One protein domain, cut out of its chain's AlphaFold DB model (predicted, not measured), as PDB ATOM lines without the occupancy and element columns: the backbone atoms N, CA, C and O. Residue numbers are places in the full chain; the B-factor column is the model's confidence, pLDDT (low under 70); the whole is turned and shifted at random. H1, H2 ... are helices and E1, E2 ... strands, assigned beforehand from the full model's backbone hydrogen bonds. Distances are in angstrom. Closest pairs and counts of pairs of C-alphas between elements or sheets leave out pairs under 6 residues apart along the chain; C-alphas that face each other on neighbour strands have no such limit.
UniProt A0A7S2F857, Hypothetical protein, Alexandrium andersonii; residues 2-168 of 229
ATOM      1  N   GLU A   2      -7.575  42.695  -6.915       93.19
ATOM      2  CA  GLU A   2      -6.171  42.315  -7.207       93.19
ATOM      3  C   GLU A   2      -5.304  41.970  -5.979       93.19
ATOM      4  O   GLU A   2      -4.655  40.929  -5.948       93.19
ATOM      5  N   LEU A   3      -5.319  42.792  -4.919       95.00
ATOM      6  CA  LEU A   3      -4.558  42.489  -3.697       95.00
ATOM      7  C   LEU A   3      -5.011  41.174  -3.041       95.00
ATOM      8  O   LEU A   3      -4.180  40.416  -2.546       95.00
ATOM      9  N   MET A   4      -6.320  40.909  -3.020       96.31
ATOM     10  CA  MET A   4      -6.868  39.687  -2.432       96.31
ATOM     11  C   MET A   4      -6.441  38.468  -3.245       96.31
ATOM     12  O   MET A   4      -5.951  37.507  -2.663       96.31
ATOM     13  N   GLU A   5      -6.549  38.531  -4.573       96.44
ATOM     14  CA  GLU A   5      -6.046  37.477  -5.459       96.44
ATOM     15  C   GLU A   5      -4.558  37.210  -5.207       96.44
ATOM     16  O   GLU A   5      -4.167  36.068  -4.970       96.44
ATOM     17  N   TRP A   6      -3.734  38.261  -5.178       97.50
ATOM     18  CA  TRP A   6      -2.303  38.130  -4.927       97.50
ATOM     19  C   TRP A   6      -2.014  37.448  -3.582       97.50
ATOM     20  O   TRP A   6      -1.202  36.524  -3.521       97.50
ATOM     21  N   LEU A   7      -2.709  37.842  -2.507       97.00
ATOM     22  CA  LEU A   7      -2.576  37.207  -1.190       97.00
ATOM     23  C   LEU A   7      -2.934  35.716  -1.242       97.00
ATOM     24  O   LEU A   7      -2.187  34.885  -0.722       97.00
ATOM     25  N   LEU A   8      -4.038  35.368  -1.904       96.81
ATOM     26  CA  LEU A   8      -4.489  33.985  -2.046       96.81
ATOM     27  C   LEU A   8      -3.499  33.158  -2.871       96.81
ATOM     28  O   LEU A   8      -3.142  32.051  -2.470       96.81
ATOM     29  N   GLN A   9      -2.971  33.694  -3.971       95.69
ATOM     30  CA  GLN A   9      -1.938  33.036  -4.778       95.69
ATOM     31  C   GLN A   9      -0.640  32.791  -3.990       95.69
ATOM     32  O   GLN A   9       0.065  31.818  -4.252       95.69
ATOM     33  N   LYS A  10      -0.330  33.637  -3.000       96.38
ATOM     34  CA  LYS A  10       0.802  33.452  -2.075       96.38
ATOM     35  C   LYS A  10       0.508  32.512  -0.902       96.38
ATOM     36  O   LYS A  10       1.374  32.329  -0.050       96.38
ATOM     37  N   GLY A  11      -0.672  31.898  -0.857       93.75
ATOM     38  CA  GLY A  11      -1.047  30.966   0.204       93.75
ATOM     39  C   GLY A  11      -1.504  31.653   1.494       93.75
ATOM     40  O   GLY A  11      -1.619  30.998   2.528       93.75
ATOM     41  N   HIS A  12      -1.755  32.966   1.469       94.19
ATOM     42  CA  HIS A  12      -2.242  33.688   2.640       94.19
ATOM     43  C   HIS A  12      -3.745  33.492   2.845       94.19
ATOM     44  O   HIS A  12      -4.503  33.182   1.922       94.19
ATOM     45  N   MET A  13      -4.172  33.710   4.086       94.19
ATOM     46  CA  MET A  13      -5.579  33.770   4.445       94.19
ATOM     47  C   MET A  13      -6.064  35.217   4.447       94.19
ATOM     48  O   MET A  13      -5.395  36.097   4.989       94.19
ATOM     49  N   VAL A  14      -7.252  35.441   3.898       95.50
ATOM     50  CA  VAL A  14      -7.971  36.710   3.965       95.50
ATOM     51  C   VAL A  14      -9.279  36.481   4.709       95.50
ATOM     52  O   VAL A  14     -10.110  35.678   4.290       95.50
ATOM     53  N   MET A  15      -9.458  37.170   5.835       94.75
ATOM     54  CA  MET A  15     -10.684  37.088   6.622       94.75
ATOM     55  C   MET A  15     -11.601  38.265   6.293       94.75
ATOM     56  O   MET A  15     -11.165  39.416   6.298       94.75
ATOM     57  N   CYS A  16     -12.877  37.979   6.046       96.19
ATOM     58  CA  CYS A  16     -13.906  38.982   5.810       96.19
ATOM     59  C   CYS A  16     -15.099  38.756   6.744       96.19
ATOM     60  O   CYS A  16     -15.842  37.785   6.613       96.19
ATOM     61  N   SER A  17     -15.292  39.672   7.686       94.81
ATOM     62  CA  SER A  17     -16.397  39.697   8.643       94.81
ATOM     63  C   SER A  17     -17.283  40.925   8.451       94.81
ATOM     64  O   SER A  17     -16.788  42.006   8.112       94.81
ATOM     65  N   ASP A  18     -18.589  40.748   8.662       93.31
ATOM     66  CA  ASP A  18     -19.641  41.778   8.626       93.31
ATOM     67  C   ASP A  18     -19.434  42.867   7.551       93.31
ATOM     68  O   ASP A  18     -19.750  42.641   6.385       93.31
ATOM     69  N   PHE A  19     -18.865  44.031   7.894       92.12
ATOM     70  CA  PHE A  19     -18.615  45.132   6.951       92.12
ATOM     71  C   PHE A  19     -17.743  44.733   5.760       92.12
ATOM     72  O   PHE A  19     -18.098  45.004   4.614       92.12
ATOM     73  N   SER A  20     -16.624  44.058   6.017       95.31
ATOM     74  CA  SER A  20     -15.725  43.599   4.951       95.31
ATOM     75  C   SER A  20     -16.354  42.483   4.115       95.31
ATOM     76  O   SER A  20     -16.116  42.417   2.914       95.31
ATOM     77  N   LEU A  21     -17.233  41.665   4.707       97.12
ATOM     78  CA  LEU A  21     -18.001  40.660   3.972       97.12
ATOM     79  C   LEU A  21     -19.074  41.298   3.076       97.12
ATOM     80  O   LEU A  21     -19.235  40.886   1.931       97.12
ATOM     81  N   LYS A  22     -19.776  42.333   3.559       96.31
ATOM     82  CA  LYS A  22     -20.718  43.124   2.744       96.31
ATOM     83  C   LYS A  22     -20.013  43.687   1.506       96.31
ATOM     84  O   LYS A  22     -20.544  43.556   0.405       96.31
ATOM     85  N   ALA A  23     -18.826  44.270   1.689       96.81
ATOM     86  CA  ALA A  23     -18.014  44.795   0.593       96.81
ATOM     87  C   ALA A  23     -17.550  43.680  -0.359       96.81
ATOM     88  O   ALA A  23     -17.764  43.788  -1.561       96.81
ATOM     89  N   LEU A  24     -17.014  42.575   0.177       97.62
ATOM     90  CA  LEU A  24     -16.570  41.425  -0.615       97.62
ATOM     91  C   LEU A  24     -17.685  40.865  -1.505       97.62
ATOM     92  O   LEU A  24     -17.449  40.606  -2.679       97.62
ATOM     93  N   ILE A  25     -18.895  40.689  -0.967       97.50
ATOM     94  CA  ILE A  25     -20.039  40.177  -1.737       97.50
ATOM     95  C   ILE A  25     -20.460  41.180  -2.818       97.50
ATOM     96  O   ILE A  25     -20.775  40.771  -3.932       97.50
ATOM     97  N   SER A  26     -20.475  42.479  -2.498       97.12
ATOM     98  CA  SER A  26     -20.913  43.531  -3.424       97.12
ATOM     99  C   SER A  26     -19.931  43.781  -4.567       97.12
ATOM    100  O   SER A  26     -20.356  44.146  -5.659       97.12
ATOM    101  N   GLU A  27     -18.633  43.629  -4.314       96.88
ATOM    102  CA  GLU A  27     -17.554  43.921  -5.266       96.88
ATOM    103  C   GLU A  27     -16.850  42.649  -5.751       96.88
ATOM    104  O   GLU A  27     -15.707  42.690  -6.215       96.88
ATOM    105  N   TRP A  28     -17.514  41.498  -5.609       98.00
ATOM    106  CA  TRP A  28     -16.953  40.210  -5.986       98.00
ATOM    107  C   TRP A  28     -16.519  40.213  -7.455       98.00
ATOM    108  O   TRP A  28     -17.295  40.568  -8.342       98.00
ATOM    109  N   SER A  29     -15.287  39.778  -7.722       97.56
ATOM    110  CA  SER A  29     -14.758  39.671  -9.080       97.56
ATOM    111  C   SER A  29     -14.596  38.209  -9.465       97.56
ATOM    112  O   SER A  29     -13.730  37.522  -8.923       97.56
ATOM    113  N   GLU A  30     -15.402  37.744 -10.421       97.00
ATOM    114  CA  GLU A  30     -15.299  36.365 -10.911       97.00
ATOM    115  C   GLU A  30     -13.992  36.087 -11.653       97.00
ATOM    116  O   GLU A  30     -13.474  34.977 -11.578       97.00
ATOM    117  N   GLU A  31     -13.434  37.111 -12.299       97.25
ATOM    118  CA  GLU A  31     -12.124  37.056 -12.949       97.25
ATOM    119  C   GLU A  31     -11.008  36.707 -11.953       97.25
ATOM    120  O   GLU A  31     -10.169  35.863 -12.249       97.25
ATOM    121  N   HIS A  32     -11.029  37.313 -10.762       96.88
ATOM    122  CA  HIS A  32      -9.948  37.187  -9.780       96.88
ATOM    123  C   HIS A  32     -10.192  36.068  -8.757       96.88
ATOM    124  O   HIS A  32      -9.252  35.445  -8.270       96.88
ATOM    125  N   LEU A  33     -11.451  35.839  -8.370       97.44
ATOM    126  CA  LEU A  33     -11.809  34.966  -7.244       97.44
ATOM    127  C   LEU A  33     -12.598  33.717  -7.665       97.44
ATOM    128  O   LEU A  33     -12.828  32.844  -6.824       97.44
ATOM    129  N   GLY A  34     -12.994  33.610  -8.937       97.44
ATOM    130  CA  GLY A  34     -13.932  32.598  -9.423       97.44
ATOM    131  C   GLY A  34     -15.395  32.957  -9.138       97.44
ATOM    132  O   GLY A  34     -15.668  34.032  -8.614       97.44
ATOM    133  N   PRO A  35     -16.364  32.084  -9.465       98.06
ATOM    134  CA  PRO A  35     -17.786  32.369  -9.254       98.06
ATOM    135  C   PRO A  35     -18.099  32.757  -7.804       98.06
ATOM    136  O   PRO A  35     -17.506  32.201  -6.889       98.06
ATOM    137  N   ASN A  36     -19.036  33.677  -7.565       98.12
ATOM    138  CA  ASN A  36     -19.411  34.041  -6.194       98.12
ATOM    139  C   ASN A  36     -20.339  32.977  -5.580       98.12
ATOM    140  O   ASN A  36     -21.459  32.795  -6.070       98.12
ATOM    141  N   PRO A  37     -19.955  32.286  -4.490       98.19
ATOM    142  CA  PRO A  37     -20.859  31.352  -3.837       98.19
ATOM    143  C   PRO A  37     -21.774  32.031  -2.815       98.19
ATOM    144  O   PRO A  37     -22.709  31.390  -2.341       98.19
ATOM    145  N   PHE A  38     -21.507  33.277  -2.425       98.31
ATOM    146  CA  PHE A  38     -22.165  33.937  -1.306       98.31
ATOM    147  C   PHE A  38     -23.373  34.752  -1.741       98.31
ATOM    148  O   PHE A  38     -23.369  35.434  -2.762       98.31
ATOM    149  N   LEU A  39     -24.402  34.727  -0.901       97.19
ATOM    150  CA  LEU A  39     -25.605  35.520  -1.081       97.19
ATOM    151  C   LEU A  39     -25.939  36.243   0.220       97.19
ATOM    152  O   LEU A  39     -26.205  35.612   1.245       97.19
ATOM    153  N   LYS A  40     -25.947  37.577   0.171       96.06
ATOM    154  CA  LYS A  40     -26.485  38.406   1.250       96.06
ATOM    155  C   LYS A  40     -28.007  38.259   1.276       96.06
ATOM    156  O   LYS A  40     -28.655  38.386   0.240       96.06
ATOM    157  N   LEU A  41     -28.569  38.014   2.454       93.56
ATOM    158  CA  LEU A  41     -30.014  37.966   2.647       93.56
ATOM    159  C   LEU A  41     -30.548  39.368   2.948       93.56
ATOM    160  O   LEU A  41     -29.836  40.202   3.513       93.56
ATOM    161  N   ASP A  42     -31.815  39.612   2.617       91.56
ATOM    162  CA  ASP A  42     -32.522  40.851   2.970       91.56
ATOM    163  C   ASP A  42     -32.987  40.826   4.437       91.56
ATOM    164  O   ASP A  42     -34.163  40.938   4.775       91.56
ATOM    165  N   MET A  43     -32.037  40.531   5.321       90.31
ATOM    166  CA  MET A  43     -32.210  40.401   6.759       90.31
ATOM    167  C   MET A  43     -30.935  40.894   7.440       90.31
ATOM    168  O   MET A  43     -29.827  40.744   6.915       90.31
ATOM    169  N   SER A  44     -31.087  41.435   8.641       91.31
ATOM    170  CA  SER A  44     -29.976  41.778   9.521       91.31
ATOM    171  C   SER A  44     -30.138  41.105  10.875       91.31
ATOM    172  O   SER A  44     -31.230  40.683  11.263       91.31
ATOM    173  N   CYS A  45     -29.025  40.999  11.584       91.75
ATOM    174  CA  CYS A  45     -28.996  40.626  12.982       91.75
ATOM    175  C   CYS A  45     -28.646  41.854  13.813       91.75
ATOM    176  O   CYS A  45     -27.643  42.513  13.549       91.75
ATOM    177  N   ASP A  46     -29.435  42.092  14.853       90.31
ATOM    178  CA  ASP A  46     -29.158  43.110  15.861       90.31
ATOM    179  C   ASP A  46     -28.879  42.417  17.200       90.31
ATOM    180  O   ASP A  46     -29.512  41.426  17.532       90.31
ATOM    181  N   HIS A  47     -27.959  42.911  18.021       90.81
ATOM    182  CA  HIS A  47     -27.653  42.400  19.368       90.81
ATOM    183  C   HIS A  47     -26.912  41.061  19.464       90.81
ATOM    184  O   HIS A  47     -25.859  41.034  20.096       90.81
ATOM    185  N   ARG A  48     -27.456  39.942  18.956       94.69
ATOM    186  CA  ARG A  48     -26.818  38.612  19.098       94.69
ATOM    187  C   ARG A  48     -27.332  37.538  18.140       94.69
ATOM    188  O   ARG A  48     -28.495  37.568  17.734       94.69
ATOM    189  N   PHE A  49     -26.498  36.527  17.923       95.19
ATOM    190  CA  PHE A  49     -26.820  35.296  17.205       95.19
ATOM    191  C   PHE A  49     -26.151  34.064  17.832       95.19
ATOM    192  O   PHE A  49     -25.173  34.176  18.576       95.19
ATOM    193  N   GLN A  50     -26.701  32.888  17.536       96.06
ATOM    194  CA  GLN A  50     -26.176  31.587  17.932       96.06
ATOM    195  C   GLN A  50     -25.443  30.943  16.761       96.06
ATOM    196  O   GLN A  50     -26.015  30.738  15.693       96.06
ATOM    197  N   LEU A  51     -24.179  30.603  16.991       97.06
ATOM    198  CA  LEU A  51     -23.390  29.742  16.130       97.06
ATOM    199  C   LEU A  51     -23.548  28.294  16.559       97.06
ATOM    200  O   LEU A  51     -23.415  27.966  17.737       97.06
ATOM    201  N   ASP A  52     -23.740  27.447  15.565       97.31
ATOM    202  CA  ASP A  52     -23.914  26.016  15.699       97.31
ATOM    203  C   ASP A  52     -22.916  25.296  14.789       97.31
ATOM    204  O   ASP A  52     -22.760  25.624  13.612       97.31
ATOM    205  N   PHE A  53     -22.192  24.334  15.352       97.00
ATOM    206  CA  PHE A  53     -21.126  23.606  14.668       97.00
ATOM    207  C   PHE A  53     -20.916  22.213  15.253       97.00
ATOM    208  O   PHE A  53     -21.440  21.881  16.319       97.00
ATOM    209  N   LEU A  54     -20.145  21.399  14.537       96.44
ATOM    210  CA  LEU A  54     -19.649  20.117  15.015       96.44
ATOM    211  C   LEU A  54     -18.204  20.292  15.500       96.44
ATOM    212  O   LEU A  54     -17.342  20.601  14.678       96.44
ATOM    213  N   PRO A  55     -17.913  20.123  16.805       95.19
ATOM    214  CA  PRO A  55     -16.567  20.317  17.349       95.19
ATOM    215  C   PRO A  55     -15.479  19.543  16.598       95.19
ATOM    216  O   PRO A  55     -14.410  20.082  16.325       95.19
ATOM    217  N   GLN A  56     -15.775  18.310  16.184       93.88
ATOM    218  CA  GLN A  56     -14.857  17.465  15.424       93.88
ATOM    219  C   GLN A  56     -14.525  18.018  14.030       93.88
ATOM    220  O   GLN A  56     -13.404  17.840  13.558       93.88
ATOM    221  N   ASP A  57     -15.453  18.731  13.388       94.00
ATOM    222  CA  ASP A  57     -15.219  19.324  12.068       94.00
ATOM    223  C   ASP A  57     -14.319  20.560  12.170       94.00
ATOM    224  O   ASP A  57     -13.611  20.892  11.212       94.00
ATOM    225  N   LEU A  58     -14.335  21.222  13.335       95.00
ATOM    226  CA  LEU A  58     -13.475  22.361  13.642       95.00
ATOM    227  C   LEU A  58     -12.066  21.952  14.063       95.00
ATOM    228  O   LEU A  58     -11.182  22.786  13.956       95.00
ATOM    229  N   ALA A  59     -11.824  20.705  14.479       91.69
ATOM    230  CA  ALA A  59     -10.499  20.218  14.887       91.69
ATOM    231  C   ALA A  59      -9.514  20.001  13.715       91.69
ATOM    232  O   ALA A  59      -8.355  19.644  13.923       91.69
ATOM    233  N   ASN A  60      -9.969  20.175  12.472       89.69
ATOM    234  CA  ASN A  60      -9.152  19.982  11.278       89.69
ATOM    235  C   ASN A  60      -8.082  21.087  11.136       89.69
ATOM    236  O   ASN A  60      -8.363  22.264  11.338       89.69
ATOM    237  N   GLU A  61      -6.863  20.724  10.727       86.25
ATOM    238  CA  GLU A  61      -5.729  21.658  10.613       86.25
ATOM    239  C   GLU A  61      -5.923  22.771   9.565       86.25
ATOM    240  O   GLU A  61      -5.279  23.817   9.639       86.25
ATOM    241  N   GLU A  62      -6.828  22.580   8.604       86.88
ATOM    242  CA  GLU A  62      -7.184  23.574   7.587       86.88
ATOM    243  C   GLU A  62      -8.171  24.637   8.095       86.88
ATOM    244  O   GLU A  62      -8.403  25.647   7.416       86.88
ATOM    245  N   VAL A  63      -8.756  24.417   9.276       92.25
ATOM    246  CA  VAL A  63      -9.641  25.362   9.961       92.25
ATOM    247  C   VAL A  63      -8.789  26.411  10.684       92.25
ATOM    248  O   VAL A  63      -7.770  26.067  11.277       92.25
ATOM    249  N   PRO A  64      -9.167  27.701  10.674       91.62
ATOM    250  CA  PRO A  64      -8.472  28.731  11.448       91.62
ATOM    251  C   PRO A  64      -8.344  28.369  12.936       91.62
ATOM    252  O   PRO A  64      -9.318  27.914  13.539       91.62
ATOM    253  N   GLN A  65      -7.189  28.631  13.561       91.19
ATOM    254  CA  GLN A  65      -6.924  28.234  14.954       91.19
ATOM    255  C   GLN A  65      -7.982  28.767  15.935       91.19
ATOM    256  O   GLN A  65      -8.400  28.052  16.839       91.19
ATOM    257  N   GLN A  66      -8.481  29.992  15.733       91.94
ATOM    258  CA  GLN A  66      -9.581  30.539  16.543       91.94
ATOM    259  C   GLN A  66     -10.819  29.631  16.565       91.94
ATOM    260  O   GLN A  66     -11.412  29.429  17.621       91.94
ATOM    261  N   LEU A  67     -11.190  29.056  15.418       94.31
ATOM    262  CA  LEU A  67     -12.313  28.127  15.315       94.31
ATOM    263  C   LEU A  67     -11.981  26.754  15.909       94.31
ATOM    264  O   LEU A  67     -12.854  26.163  16.535       94.31
ATOM    265  N   GLN A  68     -10.736  26.279  15.779       95.06
ATOM    266  CA  GLN A  68     -10.283  25.053  16.454       95.06
ATOM    267  C   GLN A  68     -10.464  25.183  17.975       95.06
ATOM    268  O   GLN A  68     -11.115  24.346  18.597       95.06
ATOM    269  N   VAL A  69      -9.995  26.294  18.557       94.94
ATOM    270  CA  VAL A  69     -10.128  26.575  19.995       94.94
ATOM    271  C   VAL A  69     -11.592  26.703  20.415       94.94
ATOM    272  O   VAL A  69     -11.975  26.164  21.448       94.94
ATOM    273  N   VAL A  70     -12.449  27.344  19.613       94.88
ATOM    274  CA  VAL A  70     -13.903  27.354  19.865       94.88
ATOM    275  C   VAL A  70     -14.482  25.933  19.860       94.88
ATOM    276  O   VAL A  70     -15.287  25.602  20.729       94.88
ATOM    277  N   GLY A  71     -14.053  25.081  18.925       95.44
ATOM    278  CA  GLY A  71     -14.419  23.666  18.877       95.44
ATOM    279  C   GLY A  71     -14.039  22.919  20.155       95.44
ATOM    280  O   GLY A  71     -14.884  22.243  20.740       95.44
ATOM    281  N   GLU A  72     -12.805  23.092  20.628       95.00
ATOM    282  CA  GLU A  72     -12.306  22.467  21.859       95.00
ATOM    283  C   GLU A  72     -13.048  22.954  23.110       95.00
ATOM    284  O   GLU A  72     -13.445  22.148  23.957       95.00
ATOM    285  N   LEU A  73     -13.278  24.265  23.212       95.50
ATOM    286  CA  LEU A  73     -13.990  24.879  24.332       95.50
ATOM    287  C   LEU A  73     -15.456  24.438  24.380       95.50
ATOM    288  O   LEU A  73     -16.004  24.271  25.469       95.50
ATOM    289  N   CYS A  74     -16.080  24.219  23.224       94.75
ATOM    290  CA  CYS A  74     -17.481  23.828  23.095       94.75
ATOM    291  C   CYS A  74     -17.671  22.350  22.732       94.75
ATOM    292  O   CYS A  74     -18.668  22.006  22.092       94.75
ATOM    293  N   ALA A  75     -16.746  21.478  23.143       91.81
ATOM    294  CA  ALA A  75     -16.707  20.068  22.746       91.81
ATOM    295  C   ALA A  75     -18.009  19.285  23.012       91.81
ATOM    296  O   ALA A  75     -18.326  18.365  22.264       91.81
ATOM    297  N   ASP A  76     -18.778  19.662  24.038       87.81
ATOM    298  CA  ASP A  76     -19.958  18.899  24.461       87.81
ATOM    299  C   ASP A  76     -21.204  19.186  23.606       87.81
ATOM    300  O   ASP A  76     -22.030  18.298  23.390       87.81
ATOM    301  N   ARG A  77     -21.374  20.429  23.126       88.50
ATOM    302  CA  ARG A  77     -22.598  20.863  22.414       88.50
ATOM    303  C   ARG A  77     -22.357  21.502  21.050       88.50
ATOM    304  O   ARG A  77     -23.267  21.523  20.221       88.50
ATOM    305  N   GLY A  78     -21.162  22.034  20.807       94.31
ATOM    306  CA  GLY A  78     -20.806  22.723  19.569       94.31
ATOM    307  C   GLY A  78     -21.618  23.994  19.324       94.31
ATOM    308  O   GLY A  78     -22.200  24.143  18.249       94.31
ATOM    309  N   MET A  79     -21.728  24.859  20.333       95.25
ATOM    310  CA  MET A  79     -22.558  26.062  20.288       95.25
ATOM    311  C   MET A  79     -21.849  27.265  20.922       95.25
ATOM    312  O   MET A  79     -21.266  27.157  22.001       95.25
ATOM    313  N   ALA A  80     -21.966  28.435  20.291       94.69
ATOM    314  CA  ALA A  80     -21.484  29.709  20.823       94.69
ATOM    315  C   ALA A  80     -22.505  30.832  20.594       94.69
ATOM    316  O   ALA A  80     -23.175  30.863  19.567       94.69
ATOM    317  N   ILE A  81     -22.601  31.789  21.519       94.81
ATOM    318  CA  ILE A  81     -23.414  33.000  21.359       94.81
ATOM    319  C   ILE A  81     -22.492  34.187  21.116       94.81
ATOM    320  O   ILE A  81     -21.616  34.509  21.929       94.81
ATOM    321  N   VAL A  82     -22.736  34.892  20.022       93.56
ATOM    322  CA  VAL A  82     -21.930  36.032  19.586       93.56
ATOM    323  C   VAL A  82     -22.803  37.276  19.580       93.56
ATOM    324  O   VAL A  82     -23.964  37.233  19.170       93.56
ATOM    325  N   GLY A  83     -22.256  38.373  20.087       92.69
ATOM    326  CA  GLY A  83     -22.842  39.696  19.971       92.69
ATOM    327  C   GLY A  83     -22.843  40.170  18.519       92.69
ATOM    328  O   GLY A  83     -22.000  39.790  17.709       92.69
ATOM    329  N   ALA A  84     -23.814  41.001  18.180       91.25
ATOM    330  CA  ALA A  84     -23.922  41.637  16.881       91.25
ATOM    331  C   ALA A  84     -24.195  43.122  17.071       91.25
ATOM    332  O   ALA A  84     -25.084  43.515  17.835       91.25
ATOM    333  N   LEU A  85     -23.442  43.940  16.344       89.25
ATOM    334  CA  LEU A  85     -23.764  45.350  16.201       89.25
ATOM    335  C   LEU A  85     -25.043  45.489  15.367       89.25
ATOM    336  O   LEU A  85     -25.431  44.580  14.633       89.25
ATOM    337  N   GLY A  86     -25.720  46.630  15.492       89.56
ATOM    338  CA  GLY A  86     -26.916  46.895  14.696       89.56
ATOM    339  C   GLY A  86     -26.617  46.794  13.198       89.56
ATOM    340  O   GLY A  86     -25.644  47.375  12.712       89.56
ATOM    341  N   GLY A  87     -27.450  46.055  12.467       90.69
ATOM    342  CA  GLY A  87     -27.293  45.869  11.029       90.69
ATOM    343  C   GLY A  87     -26.202  44.875  10.622       90.69
ATOM    344  O   GLY A  87     -25.759  44.927   9.466       90.69
ATOM    345  N   THR A  88     -25.747  43.983  11.510       94.56
ATOM    346  CA  THR A  88     -24.833  42.893  11.130       94.56
ATOM    347  C   THR A  88     -25.460  42.045  10.016       94.56
ATOM    348  O   THR A  88     -26.655  41.736  10.048       94.56
ATOM    349  N   ILE A  89     -24.667  41.724   8.986       95.44
ATOM    350  CA  ILE A  89     -25.130  40.959   7.816       95.44
ATOM    351  C   ILE A  89     -25.703  39.599   8.222       95.44
ATOM    352  O   ILE A  89     -25.174  38.951   9.114       95.44
ATOM    353  N   VAL A  90     -26.724  39.122   7.510       96.00
ATOM    354  CA  VAL A  90     -27.034  37.689   7.420       96.00
ATOM    355  C   VAL A  90     -26.760  37.249   5.984       96.00
ATOM    356  O   VAL A  90     -27.183  37.908   5.030       96.00
ATOM    357  N   TYR A  91     -26.015  36.162   5.809       97.69
ATOM    358  CA  TYR A  91     -25.642  35.649   4.492       97.69
ATOM    359  C   TYR A  91     -25.768  34.128   4.437       97.69
ATOM    360  O   TYR A  91     -25.915  33.453   5.457       97.69
ATOM    361  N   THR A  92     -25.736  33.584   3.228       98.00
ATOM    362  CA  THR A  92     -25.717  32.143   2.990       98.00
ATOM    363  C   THR A  92     -24.820  31.783   1.811       98.00
ATOM    364  O   THR A  92     -24.289  32.657   1.122       98.00
ATOM    365  N   VAL A  93     -24.664  30.484   1.576       98.06
ATOM    366  CA  VAL A  93     -24.118  29.933   0.339       98.06
ATOM    367  C   VAL A  93     -25.274  29.700  -0.630       98.06
ATOM    368  O   VAL A  93     -26.249  29.033  -0.293       98.06
ATOM    369  N   SER A  94     -25.173  30.246  -1.840       96.81
ATOM    370  CA  SER A  94     -26.211  30.125  -2.860       96.81
ATOM    371  C   SER A  94     -26.490  28.648  -3.183       96.81
ATOM    372  O   SER A  94     -25.561  27.912  -3.558       96.81
ATOM    373  N   PRO A  95     -27.758  28.190  -3.103       94.38
ATOM    374  CA  PRO A  95     -28.127  26.834  -3.507       94.38
ATOM    375  C   PRO A  95     -27.968  26.620  -5.018       94.38
ATOM    376  O   PRO A  95     -27.845  25.487  -5.476       94.38
ATOM    377  N   HIS A  96     -27.920  27.711  -5.786       94.62
ATOM    378  CA  HIS A  96     -27.735  27.720  -7.236       94.62
ATOM    379  C   HIS A  96     -26.326  28.168  -7.642       94.62
ATOM    380  O   HIS A  96     -26.133  28.645  -8.759       94.62
ATOM    381  N   ARG A  97     -25.338  28.055  -6.742       94.06
ATOM    382  CA  ARG A  97     -23.951  28.424  -7.058       94.06
ATOM    383  C   ARG A  97     -23.434  27.641  -8.266       94.06
ATOM    384  O   ARG A  97     -23.693  26.441  -8.399       94.06
ATOM    385  N   ALA A  98     -22.650  28.311  -9.105       94.69
ATOM    386  CA  ALA A  98     -21.922  27.643 -10.171       94.69
ATOM    387  C   ALA A  98     -20.928  26.636  -9.573       94.69
ATOM    388  O   ALA A  98     -20.297  26.889  -8.543       94.69
ATOM    389  N   ARG A  99     -20.793  25.475 -10.220       93.75
ATOM    390  CA  ARG A  99     -19.704  24.547  -9.904       93.75
ATOM    391  C   ARG A  99     -18.393  25.154 -10.392       93.75
ATOM    392  O   ARG A  99     -18.359  25.765 -11.455       93.75
ATOM    393  N   THR A 100     -17.334  24.971  -9.618       96.81
ATOM    394  CA  THR A 100     -16.001  25.480  -9.936       96.81
ATOM    395  C   THR A 100     -14.942  24.564  -9.340       96.81
ATOM    396  O   THR A 100     -15.190  23.919  -8.322       96.81
ATOM    397  N   GLU A 101     -13.781  24.516  -9.984       96.31
ATOM    398  CA  GLU A 101     -12.576  23.827  -9.504       96.31
ATOM    399  C   GLU A 101     -11.557  24.814  -8.906       96.31
ATOM    400  O   GLU A 101     -10.521  24.404  -8.393       96.31
ATOM    401  N   LEU A 102     -11.842  26.123  -8.961       97.00
ATOM    402  CA  LEU A 102     -10.920  27.171  -8.507       97.00
ATOM    403  C   LEU A 102     -10.729  27.181  -6.990       97.00
ATOM    404  O   LEU A 102      -9.659  27.548  -6.502       97.00
ATOM    405  N   TYR A 103     -11.765  26.791  -6.250       97.81
ATOM    406  CA  TYR A 103     -11.722  26.698  -4.802       97.81
ATOM    407  C   TYR A 103     -12.617  25.566  -4.288       97.81
ATOM    408  O   TYR A 103     -13.653  25.240  -4.870       97.81
ATOM    409  N   GLU A 104     -12.251  25.024  -3.132       97.44
ATOM    410  CA  GLU A 104     -13.110  24.174  -2.317       97.44
ATOM    411  C   GLU A 104     -13.896  25.033  -1.323       97.44
ATOM    412  O   GLU A 104     -13.319  25.843  -0.596       97.44
ATOM    413  N   LEU A 105     -15.217  24.853  -1.275       97.69
ATOM    414  CA  LEU A 105     -16.091  25.531  -0.320       97.69
ATOM    415  C   LEU A 105     -16.432  24.601   0.841       97.69
ATOM    416  O   LEU A 105     -17.006  23.533   0.623       97.69
ATOM    417  N   LYS A 106     -16.206  25.064   2.073       97.12
ATOM    418  CA  LYS A 106     -16.622  24.365   3.295       97.12
ATOM    419  C   LYS A 106     -17.354  25.309   4.243       97.12
ATOM    420  O   LYS A 106     -16.833  26.359   4.607       97.12
ATOM    421  N   VAL A 107     -18.560  24.926   4.659       98.00
ATOM    422  CA  VAL A 107     -19.266  25.584   5.767       98.00
ATOM    423  C   VAL A 107     -18.720  24.995   7.065       98.00
ATOM    424  O   VAL A 107     -18.700  23.780   7.226       98.00
ATOM    425  N   LEU A 108     -18.239  25.847   7.967       97.75
ATOM    426  CA  LEU A 108     -17.643  25.436   9.243       97.75
ATOM    427  C   LEU A 108     -18.618  25.588  10.405       97.75
ATOM    428  O   LEU A 108     -18.630  24.782  11.330       97.75
ATOM    429  N   THR A 109     -19.458  26.618  10.351       97.94
ATOM    430  CA  THR A 109     -20.500  26.853  11.348       97.94
ATOM    431  C   THR A 109     -21.739  27.418  10.663       97.94
ATOM    432  O   THR A 109     -21.636  28.141   9.666       97.94
ATOM    433  N   VAL A 110     -22.909  27.169  11.238       98.00
ATOM    434  CA  VAL A 110     -24.177  27.781  10.829       98.00
ATOM    435  C   VAL A 110     -24.688  28.733  11.900       98.00
ATOM    436  O   VAL A 110     -24.316  28.621  13.064       98.00
ATOM    437  N   VAL A 111     -25.539  29.672  11.507       96.88
ATOM    438  CA  VAL A 111     -26.300  30.524  12.419       96.88
ATOM    439  C   VAL A 111     -27.732  30.015  12.457       96.88
ATOM    440  O   VAL A 111     -28.493  30.192  11.502       96.88
ATOM    441  N   SER A 112     -28.071  29.315  13.534       94.88
ATOM    442  CA  SER A 112     -29.378  28.677  13.733       94.88
ATOM    443  C   SER A 112     -30.419  29.654  14.272       94.88
ATOM    444  O   SER A 112     -31.590  29.574  13.906       94.88
ATOM    445  N   GLU A 113     -29.979  30.615  15.085       94.06
ATOM    446  CA  GLU A 113     -30.828  31.624  15.710       94.06
ATOM    447  C   GLU A 113     -30.157  32.996  15.673       94.06
ATOM    448  O   GLU A 113     -28.954  33.127  15.896       94.06
ATOM    449  N   TRP A 114     -30.941  34.044  15.431       93.69
ATOM    450  CA  TRP A 114     -30.490  35.420  15.589       93.69
ATOM    451  C   TRP A 114     -31.654  36.345  15.921       93.69
ATOM    452  O   TRP A 114     -32.805  36.133  15.531       93.69
ATOM    453  N   SER A 115     -31.333  37.394  16.662       88.81
ATOM    454  CA  SER A 115     -32.275  38.442  17.030       88.81
ATOM    455  C   SER A 115     -32.776  39.192  15.794       88.81
ATOM    456  O   SER A 115     -31.996  39.574  14.923       88.81
ATOM    457  N   GLY A 116     -34.088  39.422  15.732       78.94
ATOM    458  CA  GLY A 116     -34.745  40.086  14.599       78.94
ATOM    459  C   GLY A 116     -35.324  39.128  13.551       78.94
ATOM    460  O   GLY A 116     -36.118  39.556  12.714       78.94
ATOM    461  N   SER A 117     -35.030  37.825  13.629       77.31
ATOM    462  CA  SER A 117     -35.637  36.815  12.753       77.31
ATOM    463  C   SER A 117     -37.107  36.573  13.125       77.31
ATOM    464  O   SER A 117     -37.409  35.873  14.088       77.31
ATOM    465  N   ARG A 118     -38.048  37.196  12.399       64.62
ATOM    466  CA  ARG A 118     -39.501  36.969  12.583       64.62
ATOM    467  C   ARG A 118     -40.060  35.872  11.680       64.62
ATOM    468  O   ARG A 118     -41.003  35.187  12.056       64.62
ATOM    469  N   ALA A 119     -39.483  35.723  10.494       67.88
ATOM    470  CA  ALA A 119     -39.794  34.675   9.539       67.88
ATOM    471  C   ALA A 119     -38.510  33.870   9.365       67.88
ATOM    472  O   ALA A 119     -37.508  34.411   8.903       67.88
ATOM    473  N   GLY A 120     -38.504  32.618   9.821       75.75
ATOM    474  CA  GLY A 120     -37.332  31.757   9.699       75.75
ATOM    475  C   GLY A 120     -36.823  31.679   8.254       75.75
ATOM    476  O   GLY A 120     -37.566  31.885   7.294       75.75
ATOM    477  N   MET A 121     -35.539  31.370   8.099       88.19
ATOM    478  CA  MET A 121     -34.903  31.228   6.790       88.19
ATOM    479  C   MET A 121     -35.543  30.089   5.976       88.19
ATOM    480  O   MET A 121     -35.723  29.000   6.533       88.19
ATOM    481  N   PRO A 122     -35.823  30.278   4.670       91.00
ATOM    482  CA  PRO A 122     -36.288  29.197   3.809       91.00
ATOM    483  C   PRO A 122     -35.336  27.997   3.836       91.00
ATOM    484  O   PRO A 122     -34.120  28.165   3.743       91.00
ATOM    485  N   GLU A 123     -35.880  26.780   3.901       93.25
ATOM    486  CA  GLU A 123     -35.088  25.543   4.001       93.25
ATOM    487  C   GLU A 123     -34.064  25.381   2.874       93.25
ATOM    488  O   GLU A 123     -32.937  24.965   3.127       93.25
ATOM    489  N   ALA A 124     -34.435  25.760   1.649       94.56
ATOM    490  CA  ALA A 124     -33.558  25.697   0.479       94.56
ATOM    491  C   ALA A 124     -32.344  26.635   0.571       94.56
ATOM    492  O   ALA A 124     -31.382  26.467  -0.169       94.56
ATOM    493  N   MET A 125     -32.394  27.628   1.461       95.19
ATOM    494  CA  MET A 125     -31.335  28.616   1.636       95.19
ATOM    495  C   MET A 125     -30.420  28.271   2.812       95.19
ATOM    496  O   MET A 125     -29.363  28.884   2.932       95.19
ATOM    497  N   LYS A 126     -30.801  27.324   3.680       97.00
ATOM    498  CA  LYS A 126     -30.004  26.943   4.851       97.00
ATOM    499  C   LYS A 126     -28.748  26.184   4.435       97.00
ATOM    500  O   LYS A 126     -28.823  25.189   3.716       97.00
ATOM    501  N   CYS A 127     -27.615  26.611   4.974       97.75
ATOM    502  CA  CYS A 127     -26.393  25.826   5.004       97.75
ATOM    503  C   CYS A 127     -26.531  24.664   5.994       97.75
ATOM    504  O   CYS A 127     -27.353  24.718   6.916       97.75
ATOM    505  N   SER A 128     -25.688  23.647   5.835       97.19
ATOM    506  CA  SER A 128     -25.553  22.553   6.791       97.19
ATOM    507  C   SER A 128     -24.098  22.305   7.173       97.19
ATOM    508  O   SER A 128     -23.178  22.575   6.399       97.19
ATOM    509  N   VAL A 129     -23.912  21.803   8.391       96.56
ATOM    510  CA  VAL A 129     -22.663  21.211   8.881       96.56
ATOM    511  C   VAL A 129     -22.977  19.839   9.465       96.56
ATOM    512  O   VAL A 129     -23.984  19.669  10.161       96.56
ATOM    513  N   GLY A 130     -22.134  18.855   9.158       93.38
ATOM    514  CA  GLY A 130     -22.409  17.453   9.453       93.38
ATOM    515  C   GLY A 130     -23.415  16.785   8.519       93.38
ATOM    516  O   GLY A 130     -23.832  17.337   7.504       93.38
ATOM    517  N   THR A 131     -23.793  15.557   8.877       92.25
ATOM    518  CA  THR A 131     -24.802  14.755   8.172       92.25
ATOM    519  C   THR A 131     -25.615  13.919   9.167       92.25
ATOM    520  O   THR A 131     -25.173  13.648  10.286       92.25
ATOM    521  N   GLY A 132     -26.815  13.491   8.765       92.31
ATOM    522  CA  GLY A 132     -27.656  12.596   9.563       92.31
ATOM    523  C   GLY A 132     -28.195  13.240  10.845       92.31
ATOM    524  O   GLY A 132     -28.542  14.415  10.864       92.31
ATOM    525  N   ALA A 133     -28.279  12.464  11.930       87.81
ATOM    526  CA  ALA A 133     -28.912  12.894  13.184       87.81
ATOM    527  C   ALA A 133     -28.175  14.036  13.916       87.81
ATOM    528  O   ALA A 133     -28.765  14.676  14.782       87.81
ATOM    529  N   GLY A 134     -26.902  14.274  13.588       89.62
ATOM    530  CA  GLY A 134     -26.097  15.364  14.144       89.62
ATOM    531  C   GLY A 134     -26.004  16.593  13.239       89.62
ATOM    532  O   GLY A 134     -25.251  17.507  13.555       89.62
ATOM    533  N   GLU A 135     -26.711  16.614  12.104       95.81
ATOM    534  CA  GLU A 135     -26.680  17.748  11.182       95.81
ATOM    535  C   GLU A 135     -27.210  19.020  11.860       95.81
ATOM    536  O   GLU A 135     -28.289  19.030  12.458       95.81
ATOM    537  N   LYS A 136     -26.466  20.118  11.721       96.75
ATOM    538  CA  LYS A 136     -26.903  21.451  12.147       96.75
ATOM    539  C   LYS A 136     -27.148  22.313  10.920       96.75
ATOM    540  O   LYS A 136     -26.351  22.295   9.982       96.75
ATOM    541  N   ARG A 137     -28.248  23.073  10.916       96.94
ATOM    542  CA  ARG A 137     -28.691  23.856   9.750       96.94
ATOM    543  C   ARG A 137     -29.064  25.284  10.125       96.94
ATOM    544  O   ARG A 137     -29.654  25.518  11.175       96.94
ATOM    545  N   GLY A 138     -28.762  26.230   9.244       96.81
ATOM    546  CA  GLY A 138     -29.023  27.651   9.478       96.81
ATOM    547  C   GLY A 138     -28.447  28.543   8.383       96.81
ATOM    548  O   GLY A 138     -28.059  28.056   7.322       96.81
ATOM    549  N   ALA A 139     -28.374  29.848   8.638       97.12
ATOM    550  CA  ALA A 139     -27.623  30.762   7.778       97.12
ATOM    551  C   ALA A 139     -26.117  30.450   7.849       97.12
ATOM    552  O   ALA A 139     -25.667  29.712   8.728       97.12
ATOM    553  N   ALA A 140     -25.315  30.986   6.931       98.00
ATOM    554  CA  ALA A 140     -23.871  30.793   6.997       98.00
ATOM    555  C   ALA A 140     -23.294  31.550   8.206       98.00
ATOM    556  O   ALA A 140     -23.465  32.761   8.326       98.00
ATOM    557  N   GLY A 141     -22.601  30.838   9.099       97.38
ATOM    558  CA  GLY A 141     -21.810  31.455  10.162       97.38
ATOM    559  C   GLY A 141     -20.402  31.722   9.658       97.38
ATOM    560  O   GLY A 141     -20.069  32.860   9.328       97.38
ATOM    561  N   HIS A 142     -19.623  30.651   9.522       97.88
ATOM    562  CA  HIS A 142     -18.282  30.671   8.952       97.88
ATOM    563  C   HIS A 142     -18.219  29.792   7.713       97.88
ATOM    564  O   HIS A 142     -18.650  28.637   7.748       97.88
ATOM    565  N   VAL A 143     -17.653  30.326   6.636       98.06
ATOM    566  CA  VAL A 143     -17.422  29.583   5.396       98.06
ATOM    567  C   VAL A 143     -16.002  29.841   4.938       98.06
ATOM    568  O   VAL A 143     -15.507  30.964   5.015       98.06
ATOM    569  N   THR A 144     -15.344  28.796   4.459       97.50
ATOM    570  CA  THR A 144     -14.023  28.905   3.856       97.50
ATOM    571  C   THR A 144     -14.069  28.577   2.380       97.50
ATOM    572  O   THR A 144     -14.686  27.580   2.002       97.50
ATOM    573  N   LEU A 145     -13.366  29.374   1.578       97.94
ATOM    574  CA  LEU A 145     -12.995  29.041   0.206       97.94
ATOM    575  C   LEU A 145     -11.492  28.782   0.167       97.94
ATOM    576  O   LEU A 145     -10.715  29.701   0.421       97.94
ATOM    577  N   THR A 146     -11.087  27.547  -0.105       97.06
ATOM    578  CA  THR A 146      -9.678  27.143  -0.173       97.06
ATOM    579  C   THR A 146      -9.249  27.020  -1.628       97.06
ATOM    580  O   THR A 146      -9.788  26.192  -2.353       97.06
ATOM    581  N   TYR A 147      -8.273  27.817  -2.051       97.06
ATOM    582  CA  TYR A 147      -7.736  27.810  -3.412       97.06
ATOM    583  C   TYR A 147      -6.607  26.786  -3.553       97.06
ATOM    584  O   TYR A 147      -5.932  26.453  -2.578       97.06
ATOM    585  N   ALA A 148      -6.343  26.332  -4.782       96.25
ATOM    586  CA  ALA A 148      -5.284  25.356  -5.076       96.25
ATOM    587  C   ALA A 148      -3.872  25.810  -4.640       96.25
ATOM    588  O   ALA A 148      -3.008  24.982  -4.369       96.25
ATOM    589  N   SER A 149      -3.641  27.122  -4.525       94.88
ATOM    590  CA  SER A 149      -2.410  27.711  -3.977       94.88
ATOM    591  C   SER A 149      -2.226  27.494  -2.467       94.88
ATOM    592  O   SER A 149      -1.181  27.841  -1.921       94.88
ATOM    593  N   GLY A 150      -3.249  26.993  -1.771       93.94
ATOM    594  CA  GLY A 150      -3.327  26.932  -0.312       93.94
ATOM    595  C   GLY A 150      -3.883  28.205   0.336       93.94
ATOM    596  O   GLY A 150      -4.146  28.199   1.539       93.94
ATOM    597  N   GLY A 151      -4.098  29.275  -0.441       95.75
ATOM    598  CA  GLY A 151      -4.722  30.506   0.040       95.75
ATOM    599  C   GLY A 151      -6.181  30.279   0.419       95.75
ATOM    600  O   GLY A 151      -6.848  29.415  -0.152       95.75
ATOM    601  N   GLN A 152      -6.687  31.040   1.388       96.75
ATOM    602  CA  GLN A 152      -8.050  30.849   1.887       96.75
ATOM    603  C   GLN A 152      -8.781  32.175   2.089       96.75
ATOM    604  O   GLN A 152      -8.242  33.092   2.703       96.75
ATOM    605  N   ILE A 153     -10.035  32.257   1.644       97.19
ATOM    606  CA  ILE A 153     -10.974  33.273   2.130       97.19
ATOM    607  C   ILE A 153     -11.757  32.655   3.284       97.19
ATOM    608  O   ILE A 153     -12.385  31.614   3.103       97.19
ATOM    609  N   LEU A 154     -11.743  33.297   4.449       97.06
ATOM    610  CA  LEU A 154     -12.613  32.965   5.575       97.06
ATOM    611  C   LEU A 154     -13.671  34.056   5.716       97.06
ATOM    612  O   LEU A 154     -13.344  35.194   6.048       97.06
ATOM    613  N   THR A 155     -14.938  33.714   5.519       97.62
ATOM    614  CA  THR A 155     -16.048  34.634   5.773       97.62
ATOM    615  C   THR A 155     -16.660  34.373   7.141       97.62
ATOM    616  O   THR A 155     -16.773  33.221   7.559       97.62
ATOM    617  N   SER A 156     -17.085  35.429   7.835       96.25
ATOM    618  CA  SER A 156     -17.836  35.325   9.089       96.25
ATOM    619  C   SER A 156     -19.015  36.292   9.124       96.25
ATOM    620  O   SER A 156     -18.910  37.436   8.677       96.25
ATOM    621  N   MET A 157     -20.137  35.845   9.691       94.38
ATOM    622  CA  MET A 157     -21.298  36.706   9.920       94.38
ATOM    623  C   MET A 157     -20.969  37.855  10.885       94.38
ATOM    624  O   MET A 157     -21.406  38.981  10.663       94.38
ATOM    625  N   GLY A 158     -20.178  37.589  11.927       89.81
ATOM    626  CA  GLY A 158     -19.836  38.564  12.965       89.81
ATOM    627  C   GLY A 158     -18.338  38.644  13.237       89.81
ATOM    628  O   GLY A 158     -17.519  38.132  12.478       89.81
ATOM    629  N   HIS A 159     -17.977  39.304  14.334       84.69
ATOM    630  CA  HIS A 159     -16.588  39.455  14.766       84.69
ATOM    631  C   HIS A 159     -16.346  38.682  16.063       84.69
ATOM    632  O   HIS A 159     -17.162  38.736  16.978       84.69
ATOM    633  N   TRP A 160     -15.190  38.027  16.189       79.50
ATOM    634  CA  TRP A 160     -14.827  37.309  17.419       79.50
ATOM    635  C   TRP A 160     -14.673  38.208  18.643       79.50
ATOM    636  O   TRP A 160     -14.889  37.745  19.759       79.50
ATOM    637  N   ILE A 161     -14.353  39.491  18.449       74.56
ATOM    638  CA  ILE A 161     -14.308  40.461  19.552       74.56
ATOM    639  C   ILE A 161     -15.666  40.588  20.263       74.56
ATOM    640  O   ILE A 161     -15.714  40.897  21.448       74.56
ATOM    641  N   GLU A 162     -16.758  40.253  19.570       80.56
ATOM    642  CA  GLU A 162     -18.123  40.279  20.098       80.56
ATOM    643  C   GLU A 162     -18.531  38.951  20.758       80.56
ATOM    644  O   GLU A 162     -19.706  38.726  21.050       80.56
ATOM    645  N   LEU A 163     -17.598  38.022  21.002       82.50
ATOM    646  CA  LEU A 163     -17.914  36.736  21.617       82.50
ATOM    647  C   LEU A 163     -18.517  36.928  23.018       82.50
ATOM    648  O   LEU A 163     -17.857  37.337  23.980       82.50
ATOM    649  N   SER A 164     -19.806  36.607  23.146       80.88
ATOM    650  CA  SER A 164     -20.581  36.933  24.344       80.88
ATOM    651  C   SER A 164     -20.633  35.777  25.338       80.88
ATOM    652  O   SER A 164     -20.454  36.004  26.537       80.88
ATOM    653  N   ARG A 165     -20.821  34.544  24.854       90.50
ATOM    654  CA  ARG A 165     -20.928  33.345  25.687       90.50
ATOM    655  C   ARG A 165     -20.509  32.104  24.910       90.50
ATOM    656  O   ARG A 165     -20.975  31.888  23.796       90.50
ATOM    657  N   LEU A 166     -19.692  31.266  25.532       89.62
ATOM    658  CA  LEU A 166     -19.355  29.929  25.047       89.62
ATOM    659  C   LEU A 166     -20.049  28.887  25.920       89.62
ATOM    660  O   LEU A 166     -20.089  29.038  27.143       89.62
ATOM    661  N   ASP A 167     -20.605  27.846  25.309       86.88
ATOM    662  CA  ASP A 167     -21.101  26.699  26.065       86.88
ATOM    663  C   ASP A 167     -19.930  25.767  26.361       86.88
ATOM    664  O   ASP A 167     -19.450  25.071  25.472       86.88
ATOM    665  N   THR A 168     -19.391  25.854  27.573       91.81
ATOM    666  CA  THR A 168     -18.109  25.243  27.934       91.81
ATOM    667  C   THR A 168     -18.124  24.726  29.369       91.81
ATOM    668  O   THR A 168     -18.900  25.196  30.206       91.81
TER     669      THR A 168
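AT A GLANCE: This is residues 2 to 168 of the 229 residues of the protein "Hypothetical protein" of Alexandrium andersonii (UniProt A0A7S2F857). One strongly twisted sheet of eight strands folds over on itself where E2, E3 and E6 bend sharply, bringing E3 back to E6 at Thr 92 and Ala 140. H2 packs across E7 and reaches E2 and E3; H1 and H3 sit together at one end, and H4 and H5 form a pair near E3, E4 and E8. The printed part has 167 residues, with five named helices and eight named strands, which follow along the chain in the order H1 E1 H2 H3 E2 H4 H5 E3 E4 E5 E6 E7 E8 and hold 105 of these residues. The class is mixed, helices and strands, and the branched sheet is mostly antiparallel, with E1 and E7 parallel. The whole is compact, radius of gyration of the C-alphas 15.1 A, with spans of 39 by 33 by 32 A.

HOW THE PARTS SIT: H1, residues 2 to 9, is on the sheet over E1, residues 13 to 17, at a height of 8.7 A. H2, residues 18 to 26, lies only just over E7, residues 152 to 156, with 3 C-alphas on it, across the strands at 63 degrees on the local plane. H3, residues 30 to 33, only just touches H1, with 3 pairs of C-alphas within 8 A, the closest those of Glu 5 and His 32, 5.8 A. H4, residues 55 to 58, only grazes the sheet and touches H5, residues 65 to 73, at the C-alphas of Pro 55 and Gly 71, 4.3 A. H5 lies over E3, residues 79 to 93, at a height of 8.8 A. E2, residues 38 to 52, has antiparallel E3 on one side, N 47 to O 84 2.9 A, and E4, residues 103 to 114, on the other, N 50 to O 113 2.8 A. E8, residues 163 to 166, is antiparallel to E3, N 81 to O 165 2.8 A. E5, residues 127 to 129, E6, residues 136 to 147, and E7 form a meander, each strand the antiparallel neighbour of the one before, in two hairpins, N 127 to O 138 2.8 A and N 145 to O 153 2.9 A. E4 lies on the other side of E6, N 104 to O 146 2.8 A. E1 and E7 have N 14 to O 152 at 2.8 A. In H1, H2 and H5 every O i to N i+4 pair is within hydrogen-bond range; H3 and H4 are too short for such a pair.

IN THESE COORDINATES: H1 begins at C-alpha 2 (-6.171, 42.315, -7.207). E4 measures 29.1 A, E6 25.5 A and E3 20.4 A. E8 ends at C-alpha 166 (-19.355, 29.929, 25.047).

THE WHOLE: The C-alphas farthest apart, Lys 10 and Arg 118, are 43.0 A apart. The printed part has no cut, and the link E4 to E5 is long. Residues 118 to 119 are under 70 in pLDDT; the mean of the printed part is 93.6.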